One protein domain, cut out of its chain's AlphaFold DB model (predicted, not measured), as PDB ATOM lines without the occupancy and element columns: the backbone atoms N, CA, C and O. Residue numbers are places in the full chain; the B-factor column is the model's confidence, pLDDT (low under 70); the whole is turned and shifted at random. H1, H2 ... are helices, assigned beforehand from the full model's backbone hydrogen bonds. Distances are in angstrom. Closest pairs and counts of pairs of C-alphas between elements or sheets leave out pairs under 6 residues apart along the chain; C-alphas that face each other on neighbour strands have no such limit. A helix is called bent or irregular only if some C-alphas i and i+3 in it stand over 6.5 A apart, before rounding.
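This is residues 5 to 129 of the 222 residues of an uncharacterized protein of Azoarcus nasutitermitis (UniProt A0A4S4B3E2). One very long helix, H5, crosses a small body of helices with its first part and then sticks out of it as a straight arm, residues 108 to 129. In the body H1 is in the middle: H3 runs beside it, nearly in line and opposite ways, H2 meets one end of it, the first part of H5 crosses it steeply, and the short H4 makes the turn from H3 to H5. The printed part has 125 residues with five named helices, in the order H1, H2, H3, H4, H5, and no named strand; the class is all helix. The whole is loose, with a radius of gyration of the C-alphas of 18.0 A, and elongated, with spans of 64 by 33 by 22 A, the arm of H5 making much of the length.

The longest helix is H5, residues 92 to 129, which runs 55.0 A from C-alpha 92 at (-14.765, -27.113, -43.105) to C-alpha 129 at (7.077, -68.305, -13.906). H1 is residues 5 to 20, 22.4 A long, and begins at C-alpha 5 at (-6.603, -27.791, -44.120). H2 is residues 29 to 41, 18.0 A long. H3 is residues 60 to 78, 27.2 A long, and ends at C-alpha 78 at (-2.289, -15.162, -40.607). H4 is residues 82 to 90, nine residues, between H3 and H5. No helix is bent or irregular.

H5 and H1 touch, with 23 pairs of C-alphas within 8 A, and on H5 this is made by residues 95 to 103 alone. Their closest C-alphas, those of Ala 9 and Ala 99, are 4.2 A apart. The two lines stand at a steep tilt of 51 degrees, the same way. H1 is the hub, touching H2, H3 and H5. H1 and H3 touch at a shallow tilt of 4 degrees, opposite ways, with the closest C-alphas, those of Gln 19 and Thr 62, 7.1 A apart. H1 touches H2 with residues 16 to 20 alone; the closest C-alphas, those of Phe 20 and Gln 32, are 6.0 A apart. H1 and H2 form a helical hairpin, opposite ways at a shallow tilt of 33 degrees, only just short of steep. H2 and H5 only just touch, with 3 pairs of C-alphas within 8 A, through residue 40 of H2 and residues 92 to 96 of H5; the closest C-alphas, those of Ile 40 and Phe 96, are 7.4 A apart. The helix packing is mostly aligned, with 3 of the 4 touching pairs at a shallow tilt. H4 touches no helix. It is close to H1 but not clearly touching, with the closest C-alphas, those of Glu 5 and Ala 88, 6.0 A apart. It is also close to H3 but not clearly touching, with the closest C-alphas, those of Ile 77 and Ile 85, 6.7 A apart. H3 and H5 are apart, and so are H2 and H3. In H2, H4 and H5 every O i to N i+4 pair is within hydrogen-bond range; in H1 it is 11 of 12 and in H3 14 of 15.

The two C-alphas farthest apart, those of Glu 82 and Glu 129, are 64.9 A apart. Residues 53 to 60, 78 to 83 and 108 to 129 stand free; the body without them has 89 residues, spans 39 by 27 by 20 A and has a radius of gyration of 12.4 A. The link from H2 to H3, residues 42 to 59, is long, that from H1 to H2 is short, and those from H3 to H4 and from H4 to H5 are tight. The printed part has no cut. The mean pLDDT of the printed part is 80.9, and residues 23 to 24 and 51 to 64 are under 70.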
ATOM      1  N   GLU A   5      -5.653 -26.791 -44.613       86.62
ATOM      2  CA  GLU A   5      -6.603 -27.791 -44.120       86.62
ATOM      3  C   GLU A   5      -5.946 -28.875 -43.269       86.62
ATOM      4  O   GLU A   5      -6.493 -29.265 -42.242       86.62
ATOM      5  N   ASP A   6      -4.775 -29.351 -43.686       88.50
ATOM      6  CA  ASP A   6      -4.046 -30.423 -43.013       88.50
ATOM      7  C   ASP A   6      -3.508 -29.929 -41.672       88.50
ATOM      8  O   ASP A   6      -3.599 -30.629 -40.662       88.50
ATOM      9  N   ASP A   7      -2.995 -28.699 -41.652       89.94
ATOM     10  CA  ASP A   7      -2.472 -28.074 -40.442       89.94
ATOM     11  C   ASP A   7      -3.597 -27.786 -39.435       89.94
ATOM     12  O   ASP A   7      -3.442 -28.058 -38.240       89.94
ATOM     13  N   ILE A   8      -4.764 -27.324 -39.906       89.62
ATOM     14  CA  ILE A   8      -5.946 -27.132 -39.054       89.62
ATOM     15  C   ILE A   8      -6.478 -28.479 -38.553       89.62
ATOM     16  O   ILE A   8      -6.742 -28.621 -37.358       89.62
ATOM     17  N   ALA A   9      -6.599 -29.486 -39.422       90.44
ATOM     18  CA  ALA A   9      -7.072 -30.815 -39.042       90.44
ATOM     19  C   ALA A   9      -6.180 -31.437 -37.959       90.44
ATOM     20  O   ALA A   9      -6.667 -31.952 -36.946       90.44
ATOM     21  N   ARG A  10      -4.861 -31.306 -38.126       91.50
ATOM     22  CA  ARG A  10      -3.871 -31.746 -37.145       91.50
ATOM     23  C   ARG A  10      -4.003 -30.994 -35.823       91.50
ATOM     24  O   ARG A  10      -3.936 -31.624 -34.767       91.50
ATOM     25  N   LEU A  11      -4.204 -29.677 -35.865       91.88
ATOM     26  CA  LEU A  11      -4.374 -28.852 -34.669       91.88
ATOM     27  C   LEU A  11      -5.643 -29.234 -33.887       91.88
ATOM     28  O   LEU A  11      -5.602 -29.337 -32.659       91.88
ATOM     29  N   VAL A  12      -6.749 -29.499 -34.590       91.12
ATOM     30  CA  VAL A  12      -8.009 -29.977 -33.998       91.12
ATOM     31  C   VAL A  12      -7.831 -31.362 -33.378       91.12
ATOM     32  O   VAL A  12      -8.224 -31.568 -32.230       91.12
ATOM     33  N   SER A  13      -7.195 -32.296 -34.088       91.12
ATOM     34  CA  SER A  13      -6.887 -33.633 -33.564       91.12
ATOM     35  C   SER A  13      -6.052 -33.550 -32.277       91.12
ATOM     36  O   SER A  13      -6.419 -34.125 -31.251       91.12
ATOM     37  N   ASP A  14      -4.985 -32.744 -32.282       90.25
ATOM     38  CA  ASP A  14      -4.130 -32.519 -31.112       90.25
ATOM     39  C   ASP A  14      -4.906 -31.944 -29.921       90.25
ATOM     40  O   ASP A  14      -4.655 -32.333 -28.777       90.25
ATOM     41  N   TYR A  15      -5.826 -31.012 -30.174       89.12
ATOM     42  CA  TYR A  15      -6.682 -30.436 -29.142       89.12
ATOM     43  C   TYR A  15      -7.609 -31.489 -28.529       89.12
ATOM     44  O   TYR A  15      -7.666 -31.625 -27.306       89.12
ATOM     45  N   LEU A  16      -8.289 -32.284 -29.363       87.12
ATOM     46  CA  LEU A  16      -9.210 -33.323 -28.898       87.12
ATOM     47  C   LEU A  16      -8.500 -34.393 -28.063       87.12
ATOM     48  O   LEU A  16      -9.096 -34.915 -27.118       87.12
ATOM     49  N   ILE A  17      -7.238 -34.701 -28.377       85.75
ATOM     50  CA  ILE A  17      -6.427 -35.635 -27.590       85.75
ATOM     51  C   ILE A  17      -6.026 -35.002 -26.259       85.75
ATOM     52  O   ILE A  17      -6.256 -35.592 -25.208       85.75
ATOM     53  N   LYS A  18      -5.410 -33.817 -26.275       84.88
ATOM     54  CA  LYS A  18      -4.805 -33.236 -25.067       84.88
ATOM     55  C   LYS A  18      -5.839 -32.736 -24.065       84.88
ATOM     56  O   LYS A  18      -5.690 -32.999 -22.879       84.88
ATOM     57  N   GLN A  19      -6.900 -32.090 -24.538       80.56
ATOM     58  CA  GLN A  19      -7.876 -31.440 -23.668       80.56
ATOM     59  C   GLN A  19      -8.759 -32.433 -22.904       80.56
ATOM     60  O   GLN A  19      -9.159 -32.185 -21.767       80.56
ATOM     61  N   PHE A  20      -9.096 -33.557 -23.540       80.06
ATOM     62  CA  PHE A  20     -10.069 -34.515 -23.005       80.06
ATOM     63  C   PHE A  20      -9.430 -35.770 -22.420       80.06
ATOM     64  O   PHE A  20     -10.144 -36.637 -21.908       80.06
ATOM     65  N   ARG A  21      -8.097 -35.865 -22.451       76.75
ATOM     66  CA  ARG A  21      -7.349 -36.933 -21.793       76.75
ATOM     67  C   ARG A  21      -7.131 -36.576 -20.328       76.75
ATOM     68  O   ARG A  21      -6.422 -35.639 -19.983       76.75
ATOM     69  N   SER A  22      -7.723 -37.366 -19.442       72.31
ATOM     70  CA  SER A  22      -7.437 -37.286 -18.009       72.31
ATOM     71  C   SER A  22      -5.994 -37.709 -17.710       72.31
ATOM     72  O   SER A  22      -5.406 -38.505 -18.444       72.31
ATOM     73  N   GLY A  23      -5.446 -37.285 -16.565       63.75
ATOM     74  CA  GLY A  23      -4.114 -37.714 -16.103       63.75
ATOM     75  C   GLY A  23      -3.954 -39.233 -15.906       63.75
ATOM     76  O   GLY A  23      -2.841 -39.716 -15.751       63.75
ATOM     77  N   ARG A  24      -5.052 -40.005 -15.950       66.06
ATOM     78  CA  ARG A  24      -5.058 -41.481 -15.947       66.06
ATOM     79  C   ARG A  24      -5.181 -42.092 -17.351       66.06
ATOM     80  O   ARG A  24      -5.454 -43.280 -17.473       66.06
ATOM     81  N   GLY A  25      -5.060 -41.285 -18.403       70.50
ATOM     82  CA  GLY A  25      -5.156 -41.721 -19.796       70.50
ATOM     83  C   GLY A  25      -6.571 -42.048 -20.284       70.50
ATOM     84  O   GLY A  25      -6.715 -42.502 -21.412       70.50
ATOM     85  N   ARG A  26      -7.618 -41.822 -19.475       77.12
ATOM     86  CA  ARG A  26      -9.017 -41.999 -19.904       77.12
ATOM     87  C   ARG A  26      -9.539 -40.750 -20.597       77.12
ATOM     88  O   ARG A  26      -9.280 -39.648 -20.108       77.12
ATOM     89  N   PHE A  27     -10.314 -40.941 -21.658       80.00
ATOM     90  CA  PHE A  27     -10.995 -39.867 -22.372       80.00
ATOM     91  C   PHE A  27     -12.376 -39.585 -21.780       80.00
ATOM     92  O   PHE A  27     -13.143 -40.505 -21.498       80.00
ATOM     93  N   ASP A  28     -12.705 -38.304 -21.616       82.31
ATOM     94  CA  ASP A  28     -14.078 -37.863 -21.351       82.31
ATOM     95  C   ASP A  28     -14.826 -37.738 -22.690       82.31
ATOM     96  O   ASP A  28     -14.891 -36.666 -23.293       82.31
ATOM     97  N   HIS A  29     -15.342 -38.870 -23.186       81.12
ATOM     98  CA  HIS A  29     -15.992 -38.961 -24.500       81.12
ATOM     99  C   HIS A  29     -17.198 -38.026 -24.636       81.12
ATOM    100  O   HIS A  29     -17.428 -37.464 -25.704       81.12
ATOM    101  N   THR A  30     -17.945 -37.816 -23.550       80.81
ATOM    102  CA  THR A  30     -19.126 -36.948 -23.549       80.81
ATOM    103  C   THR A  30     -18.730 -35.492 -23.761       80.81
ATOM    104  O   THR A  30     -19.315 -34.811 -24.604       80.81
ATOM    105  N   LYS A  31     -17.707 -35.010 -23.046       81.81
ATOM    106  CA  LYS A  31     -17.213 -33.640 -23.244       81.81
ATOM    107  C   LYS A  31     -16.507 -33.469 -24.583       81.81
ATOM    108  O   LYS A  31     -16.705 -32.446 -25.229       81.81
ATOM    109  N   GLN A  32     -15.751 -34.473 -25.025       84.38
ATOM    110  CA  GLN A  32     -15.077 -34.460 -26.322       84.38
ATOM    111  C   GLN A  32     -16.080 -34.365 -27.481       84.38
ATOM    112  O   GLN A  32     -15.913 -33.531 -28.368       84.38
ATOM    113  N   ALA A  33     -17.157 -35.158 -27.447       83.12
ATOM    114  CA  ALA A  33     -18.220 -35.103 -28.446       83.12
ATOM    115  C   ALA A  33     -18.967 -33.761 -28.410       83.12
ATOM    116  O   ALA A  33     -19.203 -33.158 -29.454       83.12
ATOM    117  N   ALA A  34     -19.292 -33.257 -27.215       83.31
ATOM    118  CA  ALA A  34     -19.950 -31.960 -27.060       83.31
ATOM    119  C   ALA A  34     -19.095 -30.796 -27.586       83.31
ATOM    120  O   ALA A  34     -19.638 -29.816 -28.101       83.31
ATOM    121  N   GLU A  35     -17.773 -30.886 -27.453       84.25
ATOM    122  CA  GLU A  35     -16.845 -29.889 -27.975       84.25
ATOM    123  C   GLU A  35     -16.673 -30.008 -29.492       84.25
ATOM    124  O   GLU A  35     -16.729 -28.997 -30.184       84.25
ATOM    125  N   LEU A  36     -16.570 -31.227 -30.029       86.12
ATOM    126  CA  LEU A  36     -16.530 -31.460 -31.474       86.12
ATOM    127  C   LEU A  36     -17.797 -30.930 -32.165       86.12
ATOM    128  O   LEU A  36     -17.705 -30.241 -33.178       86.12
ATOM    129  N   ILE A  37     -18.979 -31.184 -31.593       85.25
ATOM    130  CA  ILE A  37     -20.250 -30.646 -32.103       85.25
ATOM    131  C   ILE A  37     -20.227 -29.117 -32.097       85.25
ATOM    132  O   ILE A  37     -20.649 -28.494 -33.073       85.25
ATOM    133  N   ARG A  38     -19.701 -28.498 -31.030       86.38
ATOM    134  CA  ARG A  38     -19.556 -27.039 -30.952       86.38
ATOM    135  C   ARG A  38     -18.652 -26.519 -32.071       86.38
ATOM    136  O   ARG A  38     -19.053 -25.610 -32.786       86.38
ATOM    137  N   MET A  39     -17.485 -27.129 -32.261       87.75
ATOM    138  CA  MET A  39     -16.525 -26.763 -33.308       87.75
ATOM    139  C   MET A  39     -17.118 -26.869 -34.716       87.75
ATOM    140  O   MET A  39     -16.958 -25.958 -35.525       87.75
ATOM    141  N   ILE A  40     -17.849 -27.952 -34.998       86.88
ATOM    142  CA  ILE A  40     -18.540 -28.150 -36.280       86.88
ATOM    143  C   ILE A  40     -19.627 -27.085 -36.478       86.88
ATOM    144  O   ILE A  40     -19.831 -26.612 -37.600       86.88
ATOM    145  N   SER A  41     -20.301 -26.684 -35.399       85.81
ATOM    146  CA  SER A  41     -21.369 -25.678 -35.420       85.81
ATOM    147  C   SER A  41     -20.852 -24.250 -35.615       85.81
ATOM    148  O   SER A  41     -21.608 -23.391 -36.067       85.81
ATOM    149  N   THR A  42     -19.572 -23.979 -35.336       87.69
ATOM    150  CA  THR A  42     -18.978 -22.656 -35.560       87.69
ATOM    151  C   THR A  42     -19.016 -22.280 -37.041       87.69
ATOM    152  O   THR A  42     -18.660 -23.070 -37.916       87.69
ATOM    153  N   LYS A  43     -19.436 -21.046 -37.341       84.69
ATOM    154  CA  LYS A  43     -19.580 -20.549 -38.717       84.69
ATOM    155  C   LYS A  43     -18.250 -20.476 -39.475       84.69
ATOM    156  O   LYS A  43     -18.204 -20.897 -40.624       84.69
ATOM    157  N   HIS A  44     -17.203 -19.987 -38.815       87.31
ATOM    158  CA  HIS A  44     -15.880 -19.763 -39.395       87.31
ATOM    159  C   HIS A  44     -14.826 -20.608 -38.694       87.31
ATOM    160  O   HIS A  44     -14.888 -20.802 -37.476       87.31
ATOM    161  N   ILE A  45     -13.844 -21.079 -39.459       85.38
ATOM    162  CA  ILE A  45     -12.781 -21.940 -38.960       85.38
ATOM    163  C   ILE A  45     -11.922 -21.210 -37.932       85.38
ATOM    164  O   ILE A  45     -11.531 -21.817 -36.947       85.38
ATOM    165  N   SER A  46     -11.742 -19.894 -38.082       86.06
ATOM    166  CA  SER A  46     -11.047 -19.025 -37.124       86.06
ATOM    167  C   SER A  46     -11.634 -19.069 -35.711       86.06
ATOM    168  O   SER A  46     -10.904 -18.915 -34.740       86.06
ATOM    169  N   GLY A  47     -12.936 -19.337 -35.576       84.44
ATOM    170  CA  GLY A  47     -13.625 -19.397 -34.288       84.44
ATOM    171  C   GLY A  47     -13.761 -20.805 -33.710       84.44
ATOM    172  O   GLY A  47     -14.498 -21.000 -32.744       84.44
ATOM    173  N   ILE A  48     -13.149 -21.842 -34.293       89.31
ATOM    174  CA  ILE A  48     -13.397 -23.216 -33.817       89.31
ATOM    175  C   ILE A  48     -12.929 -23.409 -32.380       89.31
ATOM    176  O   ILE A  48     -13.526 -24.209 -31.674       89.31
ATOM    177  N   PHE A  49     -11.948 -22.648 -31.895       86.81
ATOM    178  CA  PHE A  49     -11.543 -22.674 -30.490       86.81
ATOM    179  C   PHE A  49     -12.190 -21.570 -29.645       86.81
ATOM    180  O   PHE A  49     -12.048 -21.627 -28.429       86.81
ATOM    181  N   SER A  50     -12.982 -20.653 -30.207       80.75
ATOM    182  CA  SER A  50     -13.527 -19.517 -29.450       80.75
ATOM    183  C   SER A  50     -14.559 -19.950 -28.410       80.75
ATOM    184  O   SER A  50     -15.340 -20.884 -28.628       80.75
ATOM    185  N   GLN A  51     -14.525 -19.321 -27.235       69.50
ATOM    186  CA  GLN A  51     -15.416 -19.648 -26.126       69.50
ATOM    187  C   GLN A  51     -16.862 -19.270 -26.452       69.50
ATOM    188  O   GLN A  51     -17.155 -18.152 -26.853       69.50
ATOM    189  N   ASP A  52     -17.773 -20.216 -26.233       59.84
ATOM    190  CA  ASP A  52     -19.197 -19.914 -26.193       59.84
ATOM    191  C   ASP A  52     -19.462 -19.272 -24.823       59.84
ATOM    192  O   ASP A  52     -19.294 -19.936 -23.790       59.84
ATOM    193  N   GLU A  53     -19.787 -17.976 -24.798       50.12
ATOM    194  CA  GLU A  53     -19.923 -17.158 -23.575       50.12
ATOM    195  C   GLU A  53     -20.901 -17.774 -22.550       50.12
ATOM    196  O   GLU A  53     -20.804 -17.542 -21.345       50.12
ATOM    197  N   ASN A  54     -21.786 -18.665 -23.007       48.84
ATOM    198  CA  ASN A  54     -22.806 -19.324 -22.197       48.84
ATOM    199  C   ASN A  54     -22.342 -20.558 -21.393       48.84
ATOM    200  O   ASN A  54     -23.136 -21.110 -20.630       48.84
ATOM    201  N   ARG A  55     -21.085 -21.022 -21.499       54.00
ATOM    202  CA  ARG A  55     -20.597 -22.199 -20.738       54.00
ATOM    203  C   ARG A  55     -19.737 -21.801 -19.529       54.00
ATOM    204  O   ARG A  55     -18.514 -21.783 -19.589       54.00
ATOM    205  N   HIS A  56     -20.392 -21.559 -18.394       43.09
ATOM    206  CA  HIS A  56     -19.796 -21.130 -17.113       43.09
ATOM    207  C   HIS A  56     -19.060 -22.226 -16.299       43.09
ATOM    208  O   HIS A  56     -19.017 -22.177 -15.073       43.09
ATOM    209  N   SER A  57     -18.477 -23.252 -16.929       46.12
ATOM    210  CA  SER A  57     -17.902 -24.384 -16.174       46.12
ATOM    211  C   SER A  57     -16.674 -25.026 -16.831       46.12
ATOM    212  O   SER A  57     -16.585 -26.243 -16.971       46.12
ATOM    213  N   SER A  58     -15.693 -24.222 -17.243       55.28
ATOM    214  CA  SER A  58     -14.344 -24.745 -17.502       55.28
ATOM    215  C   SER A  58     -13.413 -24.346 -16.367       55.28
ATOM    216  O   SER A  58     -13.379 -23.177 -15.984       55.28
ATOM    217  N   SER A  59     -12.636 -25.292 -15.838       59.25
ATOM    218  CA  SER A  59     -11.572 -24.966 -14.888       59.25
ATOM    219  C   SER A  59     -10.562 -24.000 -15.533       59.25
ATOM    220  O   SER A  59     -10.384 -23.987 -16.754       59.25
ATOM    221  N   TYR A  60      -9.880 -23.190 -14.720       56.59
ATOM    222  CA  TYR A  60      -8.905 -22.191 -15.189       56.59
ATOM    223  C   TYR A  60      -7.817 -22.792 -16.103       56.59
ATOM    224  O   TYR A  60      -7.373 -22.170 -17.067       56.59
ATOM    225  N   GLN A  61      -7.430 -24.042 -15.841       57.41
ATOM    226  CA  GLN A  61      -6.437 -24.771 -16.627       57.41
ATOM    227  C   GLN A  61      -6.960 -25.143 -18.026       57.41
ATOM    228  O   GLN A  61      -6.269 -24.927 -19.019       57.41
ATOM    229  N   THR A  62      -8.219 -25.582 -18.116       66.50
ATOM    230  CA  THR A  62      -8.925 -25.871 -19.376       66.50
ATOM    231  C   THR A  62      -9.057 -24.618 -20.252       66.50
ATOM    232  O   THR A  62      -8.974 -24.719 -21.476       66.50
ATOM    233  N   HIS A  63      -9.220 -23.438 -19.644       66.75
ATOM    234  CA  HIS A  63      -9.297 -22.159 -20.357       66.75
ATOM    235  C   HIS A  63      -7.933 -21.720 -20.921       66.75
ATOM    236  O   HIS A  63      -7.835 -21.380 -22.097       66.75
ATOM    237  N   ARG A  64      -6.856 -21.807 -20.125       69.62
ATOM    238  CA  ARG A  64      -5.501 -21.427 -20.566       69.62
ATOM    239  C   ARG A  64      -4.982 -22.298 -21.711       69.62
ATOM    240  O   ARG A  64      -4.370 -21.784 -22.641       69.62
ATOM    241  N   GLU A  65      -5.212 -23.607 -21.643       74.56
ATOM    242  CA  GLU A  65      -4.782 -24.526 -22.701       74.56
ATOM    243  C   GLU A  65      -5.514 -24.232 -24.011       74.56
ATOM    244  O   GLU A  65      -4.879 -24.160 -25.059       74.56
ATOM    245  N   ARG A  66      -6.819 -23.953 -23.944       77.81
ATOM    246  CA  ARG A  66      -7.648 -23.584 -25.096       77.81
ATOM    247  C   ARG A  66      -7.198 -22.290 -25.779       77.81
ATOM    248  O   ARG A  66      -7.074 -22.295 -27.001       77.81
ATOM    249  N   LEU A  67      -6.887 -21.239 -25.014       81.00
ATOM    250  CA  LEU A  67      -6.327 -19.989 -25.552       81.00
ATOM    251  C   LEU A  67      -5.039 -20.239 -26.351       81.00
ATOM    252  O   LEU A  67      -4.832 -19.655 -27.408       81.00
ATOM    253  N   GLY A  68      -4.204 -21.181 -25.903       85.19
ATOM    254  CA  GLY A  68      -2.995 -21.564 -26.633       85.19
ATOM    255  C   GLY A  68      -3.258 -22.277 -27.967       85.19
ATOM    256  O   GLY A  68      -2.371 -22.311 -28.818       85.19
ATOM    257  N   TYR A  69      -4.438 -22.872 -28.173       87.62
ATOM    258  CA  TYR A  69      -4.842 -23.429 -29.472       87.62
ATOM    259  C   TYR A  69      -5.482 -22.381 -30.379       87.62
ATOM    260  O   TYR A  69      -5.274 -22.430 -31.589       87.62
ATOM    261  N   GLU A  70      -6.203 -21.425 -29.799       88.25
ATOM    262  CA  GLU A  70      -6.735 -20.263 -30.509       88.25
ATOM    263  C   GLU A  70      -5.603 -19.417 -31.103       88.25
ATOM    264  O   GLU A  70      -5.568 -19.218 -32.311       88.25
ATOM    265  N   GLU A  71      -4.587 -19.073 -30.306       88.00
ATOM    266  CA  GLU A  71      -3.406 -18.339 -30.782       88.00
ATOM    267  C   GLU A  71      -2.669 -19.093 -31.904       88.00
ATOM    268  O   GLU A  71      -2.277 -18.515 -32.918       88.00
ATOM    269  N   LYS A  72      -2.511 -20.419 -31.775       90.38
ATOM    270  CA  LYS A  72      -1.892 -21.243 -32.829       90.38
ATOM    271  C   LYS A  72      -2.692 -21.217 -34.121       90.38
ATOM    272  O   LYS A  72      -2.099 -21.177 -35.197       90.38
ATOM    273  N   LEU A  73      -4.016 -21.261 -34.020       90.00
ATOM    274  CA  LEU A  73      -4.894 -21.186 -35.173       90.00
ATOM    275  C   LEU A  73      -4.817 -19.807 -35.834       90.00
ATOM    276  O   LEU A  73      -4.703 -19.733 -37.054       90.00
ATOM    277  N   GLU A  74      -4.812 -18.728 -35.052       89.31
ATOM    278  CA  GLU A  74      -4.642 -17.368 -35.569       89.31
ATOM    279  C   GLU A  74      -3.313 -17.202 -36.310       89.31
ATOM    280  O   GLU A  74      -3.283 -16.644 -37.407       89.31
ATOM    281  N   ILE A  75      -2.218 -17.734 -35.760       90.12
ATOM    282  CA  ILE A  75      -0.903 -17.714 -36.412       90.12
ATOM    283  C   ILE A  75      -0.933 -18.497 -37.732       90.12
ATOM    284  O   ILE A  75      -0.409 -18.012 -38.734       90.12
ATOM    285  N   LEU A  76      -1.551 -19.686 -37.756       88.38
ATOM    286  CA  LEU A  76      -1.700 -20.478 -38.983       88.38
ATOM    287  C   LEU A  76      -2.477 -19.701 -40.048       88.38
ATOM    288  O   LEU A  76      -2.014 -19.577 -41.177       88.38
ATOM    289  N   ILE A  77      -3.619 -19.129 -39.676       88.44
ATOM    290  CA  ILE A  77      -4.478 -18.355 -40.577       88.44
ATOM    291  C   ILE A  77      -3.733 -17.123 -41.107       88.44
ATOM    292  O   ILE A  77      -3.732 -16.883 -42.312       88.44
ATOM    293  N   LYS A  78      -3.030 -16.381 -40.244       87.25
ATOM    294  CA  LYS A  78      -2.289 -15.162 -40.607       87.25
ATOM    295  C   LYS A  78      -1.178 -15.400 -41.635       87.25
ATOM    296  O   LYS A  78      -0.833 -14.490 -42.384       87.25
ATOM    297  N   ASN A  79      -0.617 -16.605 -41.670       88.00
ATOM    298  CA  ASN A  79       0.446 -16.967 -42.606       88.00
ATOM    299  C   ASN A  79      -0.078 -17.400 -43.986       88.00
ATOM    300  O   ASN A  79       0.722 -17.675 -44.882       88.00
ATOM    301  N   HIS A  80      -1.398 -17.465 -44.171       86.12
ATOM    302  CA  HIS A  80      -2.036 -17.879 -45.413       86.12
ATOM    303  C   HIS A  80      -2.827 -16.739 -46.064       86.12
ATOM    304  O   HIS A  80      -3.211 -15.761 -45.431       86.12
ATOM    305  N   SER A  81      -3.057 -16.863 -47.374       86.25
ATOM    306  CA  SER A  81      -3.856 -15.890 -48.125       86.25
ATOM    307  C   SER A  81      -5.337 -15.961 -47.745       86.25
ATOM    308  O   SER A  81      -5.840 -17.035 -47.416       86.25
ATOM    309  N   GLU A  82      -6.055 -14.848 -47.887       86.31
ATOM    310  CA  GLU A  82      -7.506 -14.764 -47.653       86.31
ATOM    311  C   GLU A  82      -8.291 -15.817 -48.454       86.31
ATOM    312  O   GLU A  82      -9.138 -16.518 -47.905       86.31
ATOM    313  N   ASN A  83      -7.892 -16.058 -49.708       85.31
ATOM    314  CA  ASN A  83      -8.464 -17.110 -50.555       85.31
ATOM    315  C   ASN A  83      -8.316 -18.517 -49.952       85.31
ATOM    316  O   ASN A  83      -9.209 -19.350 -50.097       85.31
ATOM    317  N   SER A  84      -7.193 -18.805 -49.287       83.88
ATOM    318  CA  SER A  84      -6.966 -20.095 -48.621       83.88
ATOM    319  C   SER A  84      -7.851 -20.252 -47.384       83.88
ATOM    320  O   SER A  84      -8.328 -21.350 -47.112       83.88
ATOM    321  N   ILE A  85      -8.092 -19.158 -46.660       85.25
ATOM    322  CA  ILE A  85      -8.934 -19.133 -45.461       85.25
ATOM    323  C   ILE A  85     -10.402 -19.335 -45.848       85.25
ATOM    324  O   ILE A  85     -11.064 -20.213 -45.305       85.25
ATOM    325  N   GLU A  86     -10.894 -18.602 -46.850       86.25
ATOM    326  CA  GLU A  86     -12.248 -18.801 -47.382       86.25
ATOM    327  C   GLU A  86     -12.459 -20.210 -47.943       86.25
ATOM    328  O   GLU A  86     -13.567 -20.755 -47.922       86.25
ATOM    329  N   TRP A  87     -11.412 -20.790 -48.524       85.06
ATOM    330  CA  TRP A  87     -11.465 -22.154 -49.015       85.06
ATOM    331  C   TRP A  87     -11.554 -23.158 -47.862       85.06
ATOM    332  O   TRP A  87     -12.419 -24.031 -47.909       85.06
ATOM    333  N   ALA A  88     -10.775 -22.978 -46.792       84.81
ATOM    334  CA  ALA A  88     -10.875 -23.790 -45.580       84.81
ATOM    335  C   ALA A  88     -12.249 -23.654 -44.891       84.81
ATOM    336  O   ALA A  88     -12.813 -24.650 -44.441       84.81
ATOM    337  N   ASP A  89     -12.844 -22.455 -44.877       88.38
ATOM    338  CA  ASP A  89     -14.215 -22.233 -44.395       88.38
ATOM    339  C   ASP A  89     -15.246 -23.008 -45.233       88.38
ATOM    340  O   ASP A  89     -16.148 -23.653 -44.689       88.38
ATOM    341  N   ARG A  90     -15.095 -23.003 -46.565       87.31
ATOM    342  CA  ARG A  90     -15.954 -23.771 -47.485       87.31
ATOM    343  C   ARG A  90     -15.771 -25.281 -47.333       87.31
ATOM    344  O   ARG A  90     -16.750 -26.021 -47.411       87.31
ATOM    345  N   GLN A  91     -14.542 -25.732 -47.097       88.50
ATOM    346  CA  GLN A  91     -14.178 -27.141 -46.928       88.50
ATOM    347  C   GLN A  91     -14.164 -27.599 -45.466       88.50
ATOM    348  O   GLN A  91     -13.695 -28.693 -45.162       88.50
ATOM    349  N   LYS A  92     -14.751 -26.824 -44.547       87.69
ATOM    350  CA  LYS A  92     -14.765 -27.113 -43.105       87.69
ATOM    351  C   LYS A  92     -15.161 -28.557 -42.778       87.69
ATOM    352  O   LYS A  92     -14.568 -29.179 -41.901       87.69
ATOM    353  N   LYS A  93     -16.142 -29.116 -43.497       87.25
ATOM    354  CA  LYS A  93     -16.561 -30.514 -43.326       87.25
ATOM    355  C   LYS A  93     -15.410 -31.494 -43.597       87.25
ATOM    356  O   LYS A  93     -15.167 -32.358 -42.764       87.25
ATOM    357  N   SER A  94     -14.690 -31.312 -44.703       87.69
ATOM    358  CA  SER A  94     -13.514 -32.114 -45.068       87.69
ATOM    359  C   SER A  94     -12.404 -31.993 -44.016       87.69
ATOM    360  O   SER A  94     -11.849 -32.996 -43.571       87.69
ATOM    361  N   VAL A  95     -12.150 -30.772 -43.524       88.50
ATOM    362  CA  VAL A  95     -11.159 -30.525 -42.461       88.50
ATOM    363  C   VAL A  95     -11.502 -31.298 -41.187       88.50
ATOM    364  O   VAL A  95     -10.629 -31.938 -40.601       88.50
ATOM    365  N   PHE A  96     -12.767 -31.285 -40.759       89.62
ATOM    366  CA  PHE A  96     -13.189 -32.040 -39.577       89.62
ATOM    367  C   PHE A  96     -13.199 -33.552 -39.801       89.62
ATOM    368  O   PHE A  96     -12.819 -34.285 -38.892       89.62
ATOM    369  N   GLU A  97     -13.583 -34.033 -40.984       90.44
ATOM    370  CA  GLU A  97     -13.479 -35.458 -41.328       90.44
ATOM    371  C   GLU A  97     -12.026 -35.937 -41.227       90.44
ATOM    372  O   GLU A  97     -11.753 -36.952 -40.580       90.44
ATOM    373  N   LYS A  98     -11.081 -35.155 -41.759       90.25
ATOM    374  CA  LYS A  98      -9.647 -35.428 -41.638       90.25
ATOM    375  C   LYS A  98      -9.169 -35.368 -40.189       90.25
ATOM    376  O   LYS A  98      -8.485 -36.280 -39.739       90.25
ATOM    377  N   ALA A  99      -9.584 -34.355 -39.427       89.88
ATOM    378  CA  ALA A  99      -9.223 -34.221 -38.016       89.88
ATOM    379  C   ALA A  99      -9.690 -35.418 -37.173       89.88
ATOM    380  O   ALA A  99      -8.950 -35.908 -36.318       89.88
ATOM    381  N   VAL A 100     -10.917 -35.893 -37.417       89.56
ATOM    382  CA  VAL A 100     -11.493 -37.060 -36.737       89.56
ATOM    383  C   VAL A 100     -10.791 -38.342 -37.175       89.56
ATOM    384  O   VAL A 100     -10.484 -39.171 -36.322       89.56
ATOM    385  N   SER A 101     -10.487 -38.499 -38.465       90.50
ATOM    386  CA  SER A 101      -9.710 -39.640 -38.963       90.50
ATOM    387  C   SER A 101      -8.327 -39.701 -38.308       90.50
ATOM    388  O   SER A 101      -7.972 -40.722 -37.723       90.50
ATOM    389  N   ASP A 102      -7.587 -38.589 -38.314       90.25
ATOM    390  CA  ASP A 102      -6.269 -38.474 -37.682       90.25
ATOM    391  C   ASP A 102      -6.340 -38.749 -36.175       90.25
ATOM    392  O   ASP A 102      -5.459 -39.392 -35.602       90.25
ATOM    393  N   PHE A 103      -7.392 -38.260 -35.513       89.12
ATOM    394  CA  PHE A 103      -7.655 -38.548 -34.106       89.12
ATOM    395  C   PHE A 103      -7.837 -40.054 -33.871       89.12
ATOM    396  O   PHE A 103      -7.137 -40.630 -33.038       89.12
ATOM    397  N   LEU A 104      -8.737 -40.704 -34.615       87.50
ATOM    398  CA  LEU A 104      -9.030 -42.129 -34.463       87.50
ATOM    399  C   LEU A 104      -7.810 -42.999 -34.771       87.50
ATOM    400  O   LEU A 104      -7.541 -43.939 -34.026       87.50
ATOM    401  N   GLU A 105      -7.039 -42.667 -35.807       90.19
ATOM    402  CA  GLU A 105      -5.819 -43.398 -36.160       90.19
ATOM    403  C   GLU A 105      -4.774 -43.317 -35.041       90.19
ATOM    404  O   GLU A 105      -4.174 -44.324 -34.661       90.19
ATOM    405  N   ARG A 106      -4.566 -42.126 -34.467       87.12
ATOM    406  CA  ARG A 106      -3.609 -41.938 -33.367       87.12
ATOM    407  C   ARG A 106      -4.031 -42.679 -32.109       87.12
ATOM    408  O   ARG A 106      -3.197 -43.337 -31.494       87.12
ATOM    409  N   ILE A 107      -5.313 -42.615 -31.752       84.44
ATOM    410  CA  ILE A 107      -5.844 -43.373 -30.615       84.44
ATOM    411  C   ILE A 107      -5.759 -44.882 -30.871       84.44
ATOM    412  O   ILE A 107      -5.397 -45.622 -29.960       84.44
ATOM    413  N   GLY A 108      -6.022 -45.339 -32.098       84.00
ATOM    414  CA  GLY A 108      -5.870 -46.738 -32.499       84.00
ATOM    415  C   GLY A 108      -4.437 -47.241 -32.323       84.00
ATOM    416  O   GLY A 108      -4.220 -48.239 -31.641       84.00
ATOM    417  N   LYS A 109      -3.444 -46.496 -32.825       86.12
ATOM    418  CA  LYS A 109      -2.017 -46.822 -32.648       86.12
ATOM    419  C   LYS A 109      -1.592 -46.818 -31.178       86.12
ATOM    420  O   LYS A 109      -0.836 -47.688 -30.745       86.12
ATOM    421  N   GLU A 110      -2.069 -45.861 -30.381       80.06
ATOM    422  CA  GLU A 110      -1.829 -45.870 -28.930       80.06
ATOM    423  C   GLU A 110      -2.444 -47.114 -28.270       80.06
ATOM    424  O   GLU A 110      -1.818 -47.748 -27.424       80.06
ATOM    425  N   PHE A 111      -3.646 -47.517 -28.680       79.44
ATOM    426  CA  PHE A 111      -4.283 -48.711 -28.144       79.44
ATOM    427  C   PHE A 111      -3.499 -49.979 -28.504       79.44
ATOM    428  O   PHE A 111      -3.136 -50.728 -27.602       79.44
ATOM    429  N   GLU A 112      -3.132 -50.165 -29.772       76.44
ATOM    430  CA  GLU A 112      -2.334 -51.307 -30.242       76.44
ATOM    431  C   GLU A 112      -0.968 -51.408 -29.551       76.44
ATOM    432  O   GLU A 112      -0.515 -52.494 -29.180       76.44
ATOM    433  N   THR A 113      -0.299 -50.276 -29.331       75.88
ATOM    434  CA  THR A 113       0.980 -50.255 -28.603       75.88
ATOM    435  C   THR A 113       0.802 -50.599 -27.125       75.88
ATOM    436  O   THR A 113       1.624 -51.317 -26.556       75.88
ATOM    437  N   THR A 114      -0.288 -50.160 -26.488       73.12
ATOM    438  CA  THR A 114      -0.573 -50.539 -25.094       73.12
ATOM    439  C   THR A 114      -1.005 -51.997 -24.944       73.12
ATOM    440  O   THR A 114      -0.600 -52.644 -23.976       73.12
ATOM    441  N   THR A 115      -1.779 -52.552 -25.883       73.88
ATOM    442  CA  THR A 115      -2.185 -53.964 -25.855       73.88
ATOM    443  C   THR A 115      -1.002 -54.880 -26.121       73.88
ATOM    444  O   THR A 115      -0.763 -55.785 -25.327       73.88
ATOM    445  N   SER A 116      -0.196 -54.597 -27.146       74.44
ATOM    446  CA  SER A 116       1.019 -55.369 -27.439       74.44
ATOM    447  C   SER A 116       2.045 -55.293 -26.305       74.44
ATOM    448  O   SER A 116       2.643 -56.305 -25.943       74.44
ATOM    449  N   ALA A 117       2.207 -54.129 -25.663       72.06
ATOM    450  CA  ALA A 117       3.030 -54.018 -24.463       72.06
ATOM    451  C   ALA A 117       2.475 -54.887 -23.327       72.06
ATOM    452  O   ALA A 117       3.233 -55.607 -22.682       72.06
ATOM    453  N   ARG A 118       1.160 -54.871 -23.092       71.62
ATOM    454  CA  ARG A 118       0.527 -55.701 -22.059       71.62
ATOM    455  C   ARG A 118       0.707 -57.195 -22.332       71.62
ATOM    456  O   ARG A 118       1.019 -57.936 -21.405       71.62
ATOM    457  N   GLU A 119       0.561 -57.623 -23.578       77.50
ATOM    458  CA  GLU A 119       0.803 -59.005 -24.006       77.50
ATOM    459  C   GLU A 119       2.274 -59.402 -23.825       77.50
ATOM    460  O   GLU A 119       2.561 -60.478 -23.299       77.50
ATOM    461  N   ALA A 120       3.213 -58.515 -24.166       76.25
ATOM    462  CA  ALA A 120       4.642 -58.726 -23.941       76.25
ATOM    463  C   ALA A 120       5.007 -58.790 -22.446       76.25
ATOM    464  O   ALA A 120       5.904 -59.531 -22.047       76.25
ATOM    465  N   TRP A 121       4.321 -58.025 -21.597       76.19
ATOM    466  CA  TRP A 121       4.482 -58.108 -20.145       76.19
ATOM    467  C   TRP A 121       3.941 -59.427 -19.591       76.19
ATOM    468  O   TRP A 121       4.627 -60.084 -18.814       76.19
ATOM    469  N   GLN A 122       2.760 -59.855 -20.038       80.50
ATOM    470  CA  GLN A 122       2.182 -61.140 -19.640       80.50
ATOM    471  C   GLN A 122       3.033 -62.326 -20.101       80.50
ATOM    472  O   GLN A 122       3.186 -63.297 -19.363       80.50
ATOM    473  N   SER A 123       3.610 -62.269 -21.305       76.06
ATOM    474  CA  SER A 123       4.503 -63.326 -21.782       76.06
ATOM    475  C   SER A 123       5.800 -63.377 -20.974       76.06
ATOM    476  O   SER A 123       6.221 -64.466 -20.599       76.06
ATOM    477  N   LYS A 124       6.386 -62.226 -20.615       78.94
ATOM    478  CA  LYS A 124       7.539 -62.164 -19.700       78.94
ATOM    479  C   LYS A 124       7.230 -62.736 -18.323       78.94
ATOM    480  O   LYS A 124       8.058 -63.454 -17.776       78.94
ATOM    481  N   GLU A 125       6.057 -62.440 -17.774       79.94
ATOM    482  CA  GLU A 125       5.634 -62.977 -16.479       79.94
ATOM    483  C   GLU A 125       5.493 -64.504 -16.535       79.94
ATOM    484  O   GLU A 125       6.030 -65.196 -15.675       79.94
ATOM    485  N   ARG A 126       4.892 -65.041 -17.606       79.75
ATOM    486  CA  ARG A 126       4.828 -66.492 -17.844       79.75
ATOM    487  C   ARG A 126       6.204 -67.125 -18.029       79.75
ATOM    488  O   ARG A 126       6.432 -68.216 -17.522       79.75
ATOM    489  N   ILE A 127       7.119 -66.469 -18.745       78.44
ATOM    490  CA  ILE A 127       8.495 -66.958 -18.913       78.44
ATOM    491  C   ILE A 127       9.199 -67.005 -17.557       78.44
ATOM    492  O   ILE A 127       9.754 -68.040 -17.212       78.44
ATOM    493  N   ALA A 128       9.110 -65.941 -16.757       73.19
ATOM    494  CA  ALA A 128       9.686 -65.910 -15.415       73.19
ATOM    495  C   ALA A 128       9.064 -66.974 -14.490       73.19
ATOM    496  O   ALA A 128       9.757 -67.570 -13.665       73.19
ATOM    497  N   GLU A 129       7.764 -67.239 -14.633       76.25
ATOM    498  CA  GLU A 129       7.077 -68.305 -13.906       76.25
ATOM    499  C   GLU A 129       7.584 -69.698 -14.300       76.25
ATOM    500  O   GLU A 129       7.872 -70.514 -13.423       76.25
TER     501      GLU A 129